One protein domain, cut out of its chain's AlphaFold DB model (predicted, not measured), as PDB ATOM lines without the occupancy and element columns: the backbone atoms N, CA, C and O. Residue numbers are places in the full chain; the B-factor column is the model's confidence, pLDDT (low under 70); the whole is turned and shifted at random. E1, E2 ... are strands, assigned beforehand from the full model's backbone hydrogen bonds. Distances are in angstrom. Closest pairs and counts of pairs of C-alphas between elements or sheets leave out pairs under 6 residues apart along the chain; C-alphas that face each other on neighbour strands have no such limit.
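This is residues 128 to 183 of the 535 residues of an uncharacterized protein of Flavobacterium sp. Sd200 (UniProt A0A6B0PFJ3). A long, narrow, strongly twisted hairpin of two strands, E1 and E2, makes most of the length, with the shorter strand E4 side by side with the second half of E2. At the end away from the hairpin's turn, residues 157 to 174 make a looped head that holds the short strand E3. The printed part has 56 residues with four named strands, E1, E2, E3 and E4 in chain order, and no named helix; the class is all strand. The sheet's order is E1, E2, E4, all antiparallel. The whole is loose, with a radius of gyration of the C-alphas of 14.3 A, and elongated, spanning 41 by 23 by 18 A.

E2, residues 146 to 156, is the inner strand. E1, residues 132 to 142, is an edge strand and antiparallel to E2 at 161 degrees; N 136 and O 152 are within hydrogen-bond range at 2.8 A. E4, residues 175 to 182, is the other edge strand, antiparallel to E2 at 149 degrees; N 155 and O 176 are 2.8 A apart, also within range. E4 bends by 53 degrees at residue 178. E3, residues 161 to 164, pairs with no named strand and is apart from E1, E2 and E4.

E1 is 31.4 A long from C-alpha 132 at (-17.452, -24.497, -0.423), and E2 is 30.6 A long. E3 measures 10.3 A. E4 is 19.7 A long and ends with C-alpha 182 at (-12.887, -40.512, -14.047).

The two C-alphas farthest apart, those of Gly 144 and Ala 160, are 42.5 A apart. The printed part has no cut. The links E1 to E2 and E2 to E3 are tight, and E3 to E4 is short. Mean pLDDT of the printed part is 74.9; residues 139 to 149, 178 to 179 and 182 to 183 are under 70.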
ATOM      1  N   ASP A 128     -20.174 -16.759   1.495       76.69
ATOM      2  CA  ASP A 128     -20.769 -16.336   2.770       76.69
ATOM      3  C   ASP A 128     -20.562 -17.407   3.858       76.69
ATOM      4  O   ASP A 128     -20.590 -17.111   5.050       76.69
ATOM      5  N   GLU A 129     -20.277 -18.650   3.450       70.12
ATOM      6  CA  GLU A 129     -20.105 -19.819   4.315       70.12
ATOM      7  C   GLU A 129     -18.973 -20.736   3.811       70.12
ATOM      8  O   GLU A 129     -18.570 -20.688   2.648       70.12
ATOM      9  N   SER A 130     -18.436 -21.586   4.694       74.25
ATOM     10  CA  SER A 130     -17.346 -22.528   4.397       74.25
ATOM     11  C   SER A 130     -17.576 -23.861   5.123       74.25
ATOM     12  O   SER A 130     -18.000 -23.832   6.279       74.25
ATOM     13  N   PRO A 131     -17.250 -25.022   4.513       76.88
ATOM     14  CA  PRO A 131     -16.524 -25.184   3.245       76.88
ATOM     15  C   PRO A 131     -17.400 -25.039   1.990       76.88
ATOM     16  O   PRO A 131     -18.542 -25.488   1.967       76.88
ATOM     17  N   LEU A 132     -16.831 -24.485   0.910       80.94
ATOM     18  CA  LEU A 132     -17.452 -24.497  -0.423       80.94
ATOM     19  C   LEU A 132     -16.974 -25.700  -1.238       80.94
ATOM     20  O   LEU A 132     -15.801 -26.056  -1.187       80.94
ATOM     21  N   LEU A 133     -17.847 -26.292  -2.052       81.38
ATOM     22  CA  LEU A 133     -17.447 -27.319  -3.015       81.38
ATOM     23  C   LEU A 133     -17.180 -26.692  -4.384       81.38
ATOM     24  O   LEU A 133     -18.069 -26.101  -4.993       81.38
ATOM     25  N   LEU A 134     -15.951 -26.844  -4.871       83.81
ATOM     26  CA  LEU A 134     -15.526 -26.398  -6.191       83.81
ATOM     27  C   LEU A 134     -15.351 -27.608  -7.105       83.81
ATOM     28  O   LEU A 134     -14.636 -28.550  -6.768       83.81
ATOM     29  N   GLN A 135     -15.971 -27.566  -8.281       84.06
ATOM     30  CA  GLN A 135     -15.830 -28.599  -9.299       84.06
ATOM     31  C   GLN A 135     -15.093 -28.035 -10.515       84.06
ATOM     32  O   GLN A 135     -15.556 -27.087 -11.144       84.06
ATOM     33  N   PHE A 136     -13.969 -28.650 -10.876       80.94
ATOM     34  CA  PHE A 136     -13.188 -28.301 -12.058       80.94
ATOM     35  C   PHE A 136     -13.188 -29.466 -13.036       80.94
ATOM     36  O   PHE A 136     -12.654 -30.533 -12.739       80.94
ATOM     37  N   THR A 137     -13.749 -29.269 -14.224       76.56
ATOM     38  CA  THR A 137     -13.661 -30.258 -15.300       76.56
ATOM     39  C   THR A 137     -12.536 -29.873 -16.248       76.56
ATOM     40  O   THR A 137     -12.631 -28.894 -16.987       76.56
ATOM     41  N   VAL A 138     -11.466 -30.662 -16.239       73.56
ATOM     42  CA  VAL A 138     -10.363 -30.529 -17.187       73.56
ATOM     43  C   VAL A 138     -10.692 -31.371 -18.407       73.56
ATOM     44  O   VAL A 138     -10.847 -32.587 -18.316       73.56
ATOM     45  N   SER A 139     -10.810 -30.696 -19.545       68.56
ATOM     46  CA  SER A 139     -10.959 -31.314 -20.857       68.56
ATOM     47  C   SER A 139      -9.614 -31.241 -21.576       68.56
ATOM     48  O   SER A 139      -9.156 -30.140 -21.878       68.56
ATOM     49  N   SER A 140      -8.957 -32.375 -21.821       62.19
ATOM     50  CA  SER A 140      -7.744 -32.410 -22.646       62.19
ATOM     51  C   SER A 140      -8.088 -32.901 -24.046       62.19
ATOM     52  O   SER A 140      -8.534 -34.040 -24.207       62.19
ATOM     53  N   ASN A 141      -7.840 -32.054 -25.045       54.88
ATOM     54  CA  ASN A 141      -7.902 -32.440 -26.449       54.88
ATOM     55  C   ASN A 141      -6.596 -33.149 -26.800       54.88
ATOM     56  O   ASN A 141      -5.565 -32.500 -26.990       54.88
ATOM     57  N   VAL A 142      -6.630 -34.474 -26.867       47.91
ATOM     58  CA  VAL A 142      -5.505 -35.255 -27.381       47.91
ATOM     59  C   VAL A 142      -5.791 -35.476 -28.864       47.91
ATOM     60  O   VAL A 142      -6.695 -36.218 -29.203       47.91
ATOM     61  N   PHE A 143      -5.084 -34.751 -29.737       40.88
ATOM     62  CA  PHE A 143      -5.096 -34.907 -31.201       40.88
ATOM     63  C   PHE A 143      -6.478 -35.118 -31.870       40.88
ATOM     64  O   PHE A 143      -6.873 -36.226 -32.206       40.88
ATOM     65  N   GLY A 144      -7.161 -34.020 -32.204       48.69
ATOM     66  CA  GLY A 144      -8.056 -33.980 -33.371       48.69
ATOM     67  C   GLY A 144      -9.567 -34.098 -33.149       48.69
ATOM     68  O   GLY A 144     -10.273 -33.451 -33.907       48.69
ATOM     69  N   ASP A 145     -10.070 -34.818 -32.142       47.38
ATOM     70  CA  ASP A 145     -11.521 -34.810 -31.799       47.38
ATOM     71  C   ASP A 145     -11.856 -35.463 -30.437       47.38
ATOM     72  O   ASP A 145     -12.969 -35.380 -29.924       47.38
ATOM     73  N   THR A 146     -10.892 -36.118 -29.782       42.62
ATOM     74  CA  THR A 146     -11.135 -36.834 -28.524       42.62
ATOM     75  C   THR A 146     -10.913 -35.933 -27.310       42.62
ATOM     76  O   THR A 146      -9.789 -35.537 -26.992       42.62
ATOM     77  N   THR A 147     -12.005 -35.625 -26.602       53.22
ATOM     78  CA  THR A 147     -11.969 -34.840 -25.362       53.22
ATOM     79  C   THR A 147     -11.983 -35.769 -24.149       53.22
ATOM     80  O   THR A 147     -13.040 -36.221 -23.714       53.22
ATOM     81  N   LEU A 148     -10.817 -36.036 -23.561       55.47
ATOM     82  CA  LEU A 148     -10.753 -36.681 -22.246       55.47
ATOM     83  C   LEU A 148     -11.229 -35.688 -21.180       55.47
ATOM     84  O   LEU A 148     -10.648 -34.609 -21.053       55.47
ATOM     85  N   ARG A 149     -12.263 -36.047 -20.410       66.94
ATOM     86  CA  ARG A 149     -12.781 -35.231 -19.301       66.94
ATOM     87  C   ARG A 149     -12.403 -35.851 -17.963       66.94
ATOM     88  O   ARG A 149     -12.751 -36.991 -17.682       66.94
ATOM     89  N   LYS A 150     -11.710 -35.086 -17.124       72.94
ATOM     90  CA  LYS A 150     -11.505 -35.405 -15.705       72.94
ATOM     91  C   LYS A 150     -12.193 -34.346 -14.871       72.94
ATOM     92  O   LYS A 150     -11.951 -33.158 -15.083       72.94
ATOM     93  N   THR A 151     -13.019 -34.764 -13.924       76.81
ATOM     94  CA  THR A 151     -13.672 -33.841 -12.996       76.81
ATOM     95  C   THR A 151     -12.991 -33.933 -11.640       76.81
ATOM     96  O   THR A 151     -12.953 -34.991 -11.024       76.81
ATOM     97  N   TYR A 152     -12.445 -32.818 -11.175       80.06
ATOM     98  CA  TYR A 152     -11.826 -32.670  -9.867       80.06
ATOM     99  C   TYR A 152     -12.799 -31.942  -8.949       80.06
ATOM    100  O   TYR A 152     -13.286 -30.868  -9.296       80.06
ATOM    101  N   ILE A 153     -13.068 -32.508  -7.780       78.69
ATOM    102  CA  ILE A 153     -13.919 -31.895  -6.759       78.69
ATOM    103  C   ILE A 153     -13.026 -31.502  -5.590       78.69
ATOM    104  O   ILE A 153     -12.347 -32.358  -5.026       78.69
ATOM    105  N   PHE A 154     -13.033 -30.228  -5.213       84.50
ATOM    106  CA  PHE A 154     -12.297 -29.687  -4.074       84.50
ATOM    107  C   PHE A 154     -13.260 -29.134  -3.022       84.50
ATOM    108  O   PHE A 154     -14.264 -28.520  -3.367       84.50
ATOM    109  N   ALA A 155     -12.916 -29.282  -1.745       85.81
ATOM    110  CA  ALA A 155     -13.427 -28.433  -0.679       85.81
ATOM    111  C   ALA A 155     -12.523 -27.206  -0.563       85.81
ATOM    112  O   ALA A 155     -11.319 -27.331  -0.329       85.81
ATOM    113  N   PHE A 156     -13.105 -26.028  -0.715       89.75
ATOM    114  CA  PHE A 156     -12.468 -24.760  -0.429       89.75
ATOM    115  C   PHE A 156     -12.688 -24.397   1.040       89.75
ATOM    116  O   PHE A 156     -13.823 -24.262   1.496       89.75
ATOM    117  N   LEU A 157     -11.583 -24.268   1.770       87.62
ATOM    118  CA  LEU A 157     -11.519 -24.089   3.222       87.62
ATOM    119  C   LEU A 157     -11.122 -22.657   3.617       87.62
ATOM    120  O   LEU A 157     -10.636 -22.436   4.721       87.62
ATOM    121  N   GLY A 158     -11.255 -21.691   2.702       83.94
ATOM    122  CA  GLY A 158     -10.873 -20.300   2.958       83.94
ATOM    123  C   GLY A 158     -11.676 -19.639   4.081       83.94
ATOM    124  O   GLY A 158     -11.155 -18.763   4.758       83.94
ATOM    125  N   GLY A 159     -12.908 -20.080   4.345       83.44
ATOM    126  CA  GLY A 159     -13.833 -19.320   5.185       83.44
ATOM    127  C   GLY A 159     -14.640 -18.307   4.371       83.44
ATOM    128  O   GLY A 159     -14.450 -18.169   3.160       83.44
ATOM    129  N   ALA A 160     -15.546 -17.604   5.049       81.88
ATOM    130  CA  ALA A 160     -16.324 -16.531   4.445       81.88
ATOM    131  C   ALA A 160     -15.417 -15.379   3.964       81.88
ATOM    132  O   ALA A 160     -14.374 -15.103   4.565       81.88
ATOM    133  N   GLY A 161     -15.809 -14.705   2.885       86.62
ATOM    134  CA  GLY A 161     -15.101 -13.563   2.307       86.62
ATOM    135  C   GLY A 161     -14.882 -13.666   0.797       86.62
ATOM    136  O   GLY A 161     -15.374 -14.573   0.124       86.62
ATOM    137  N   SER A 162     -14.128 -12.703   0.263       89.44
ATOM    138  CA  SER A 162     -13.714 -12.667  -1.142       89.44
ATOM    139  C   SER A 162     -12.277 -13.162  -1.286       89.44
ATOM    140  O   SER A 162     -11.373 -12.690  -0.592       89.44
ATOM    141  N   TRP A 163     -12.068 -14.108  -2.196       88.75
ATOM    142  CA  TRP A 163     -10.794 -14.768  -2.452       88.75
ATOM    143  C   TRP A 163     -10.451 -14.738  -3.940       88.75
ATOM    144  O   TRP A 163     -11.339 -14.846  -4.780       88.75
ATOM    145  N   GLY A 164      -9.166 -14.645  -4.281       88.06
ATOM    146  CA  GLY A 164      -8.699 -14.524  -5.666       88.06
ATOM    147  C   GLY A 164      -8.421 -13.073  -6.063       88.06
ATOM    148  O   GLY A 164      -7.886 -12.305  -5.265       88.06
ATOM    149  N   GLN A 165      -8.722 -12.685  -7.306       83.38
ATOM    150  CA  GLN A 165      -8.449 -11.316  -7.764       83.38
ATOM    151  C   GLN A 165      -9.272 -10.290  -6.973       83.38
ATOM    152  O   GLN A 165     -10.493 -10.368  -6.932       83.38
ATOM    153  N   GLY A 166      -8.596  -9.310  -6.370       84.62
ATOM    154  CA  GLY A 166      -9.241  -8.277  -5.550       84.62
ATOM    155  C   GLY A 166      -9.642  -8.734  -4.140       84.62
ATOM    156  O   GLY A 166     -10.131  -7.912  -3.372       84.62
ATOM    157  N   GLY A 167      -9.405 -10.003  -3.788       86.44
ATOM    158  CA  GLY A 167      -9.647 -10.573  -2.462       86.44
ATOM    159  C   GLY A 167      -8.389 -11.196  -1.848       86.44
ATOM    160  O   GLY A 167      -7.264 -10.936  -2.280       86.44
ATOM    161  N   THR A 168      -8.566 -12.048  -0.836       87.31
ATOM    162  CA  THR A 168      -7.464 -12.803  -0.221       87.31
ATOM    163  C   THR A 168      -6.905 -13.835  -1.204       87.31
ATOM    164  O   THR A 168      -7.654 -14.541  -1.880       87.31
ATOM    165  N   ALA A 169      -5.578 -13.959  -1.295       86.69
ATOM    166  CA  ALA A 169      -4.946 -14.915  -2.201       86.69
ATOM    167  C   ALA A 169      -5.336 -16.366  -1.858       86.69
ATOM    168  O   ALA A 169      -5.227 -16.798  -0.710       86.69
ATOM    169  N   VAL A 170      -5.754 -17.134  -2.870       83.00
ATOM    170  CA  VAL A 170      -6.030 -18.571  -2.723       83.00
ATOM    171  C   VAL A 170      -4.710 -19.333  -2.713       83.00
ATOM    172  O   VAL A 170      -3.943 -19.271  -3.673       83.00
ATOM    173  N   THR A 171      -4.456 -20.081  -1.642       83.31
ATOM    174  CA  THR A 171      -3.285 -20.958  -1.514       83.31
ATOM    175  C   THR A 171      -3.696 -22.431  -1.553       83.31
ATOM    176  O   THR A 171      -4.864 -22.770  -1.359       83.31
ATOM    177  N   ALA A 172      -2.733 -23.338  -1.745       75.44
ATOM    178  CA  ALA A 172      -2.991 -24.781  -1.700       75.44
ATOM    179  C   ALA A 172      -3.576 -25.246  -0.352       75.44
ATOM    180  O   ALA A 172      -4.355 -26.189  -0.321       75.44
ATOM    181  N   ALA A 173      -3.261 -24.561   0.754       78.69
ATOM    182  CA  ALA A 173      -3.833 -24.862   2.066       78.69
ATOM    183  C   ALA A 173      -5.343 -24.573   2.142       78.69
ATOM    184  O   ALA A 173      -6.035 -25.136   2.986       78.69
ATOM    185  N   ASN A 174      -5.864 -23.725   1.249       86.44
ATOM    186  CA  ASN A 174      -7.288 -23.417   1.168       86.44
ATOM    187  C   ASN A 174      -8.063 -24.418   0.297       86.44
ATOM    188  O   ASN A 174      -9.273 -24.276   0.179       86.44
ATOM    189  N   LEU A 175      -7.408 -25.405  -0.322       85.00
ATOM    190  CA  LEU A 175      -8.039 -26.374  -1.217       85.00
ATOM    191  C   LEU A 175      -7.727 -27.801  -0.768       85.00
ATOM    192  O   LEU A 175      -6.575 -28.230  -0.759       85.00
ATOM    193  N   LYS A 176      -8.767 -28.580  -0.472       81.75
ATOM    194  CA  LYS A 176      -8.653 -30.019  -0.230       81.75
ATOM    195  C   LYS A 176      -9.305 -30.776  -1.377       81.75
ATOM    196  O   LYS A 176     -10.517 -30.699  -1.548       81.75
ATOM    197  N   LEU A 177      -8.518 -31.515  -2.156       81.44
ATOM    198  CA  LEU A 177      -9.059 -32.411  -3.178       81.44
ATOM    199  C   LEU A 177      -9.893 -33.504  -2.495       81.44
ATOM    200  O   LEU A 177      -9.382 -34.231  -1.645       81.44
ATOM    201  N   LEU A 178     -11.169 -33.596  -2.856       69.06
ATOM    202  CA  LEU A 178     -12.103 -34.589  -2.326       69.06
ATOM    203  C   LEU A 178     -12.224 -35.802  -3.238       69.06
ATOM    204  O   LEU A 178     -12.309 -36.927  -2.758       69.06
ATOM    205  N   SER A 179     -12.281 -35.575  -4.550       69.38
ATOM    206  CA  SER A 179     -12.486 -36.646  -5.520       69.38
ATOM    207  C   SER A 179     -11.934 -36.267  -6.888       69.38
ATOM    208  O   SER A 179     -11.937 -35.097  -7.280       69.38
ATOM    209  N   ILE A 180     -11.483 -37.283  -7.618       72.56
ATOM    210  CA  ILE A 180     -11.240 -37.216  -9.053       72.56
ATOM    211  C   ILE A 180     -12.231 -38.190  -9.679       72.56
ATOM    212  O   ILE A 180     -12.063 -39.401  -9.571       72.56
ATOM    213  N   GLN A 181     -13.263 -37.669 -10.325       70.00
ATOM    214  CA  GLN A 181     -14.172 -38.486 -11.110       70.00
ATOM    215  C   GLN A 181     -13.531 -38.729 -12.477       70.00
ATOM    216  O   GLN A 181     -13.302 -37.798 -13.263       70.00
ATOM    217  N   GLN A 182     -13.193 -39.994 -12.719       61.56
ATOM    218  CA  GLN A 182     -12.887 -40.512 -14.047       61.56
ATOM    219  C   GLN A 182     -14.206 -40.879 -14.735       61.56
ATOM    220  O   GLN A 182     -15.151 -41.287 -14.063       61.56
ATOM    221  N   THR A 183     -14.275 -40.690 -16.053       63.31
ATOM    222  CA  THR A 183     -15.421 -41.054 -16.896       63.31
ATOM    223  C   THR A 183     -15.925 -42.454 -16.537       63.31
ATOM    224  O   THR A 183     -15.153 -43.415 -16.595       63.31
TER     225      THR A 183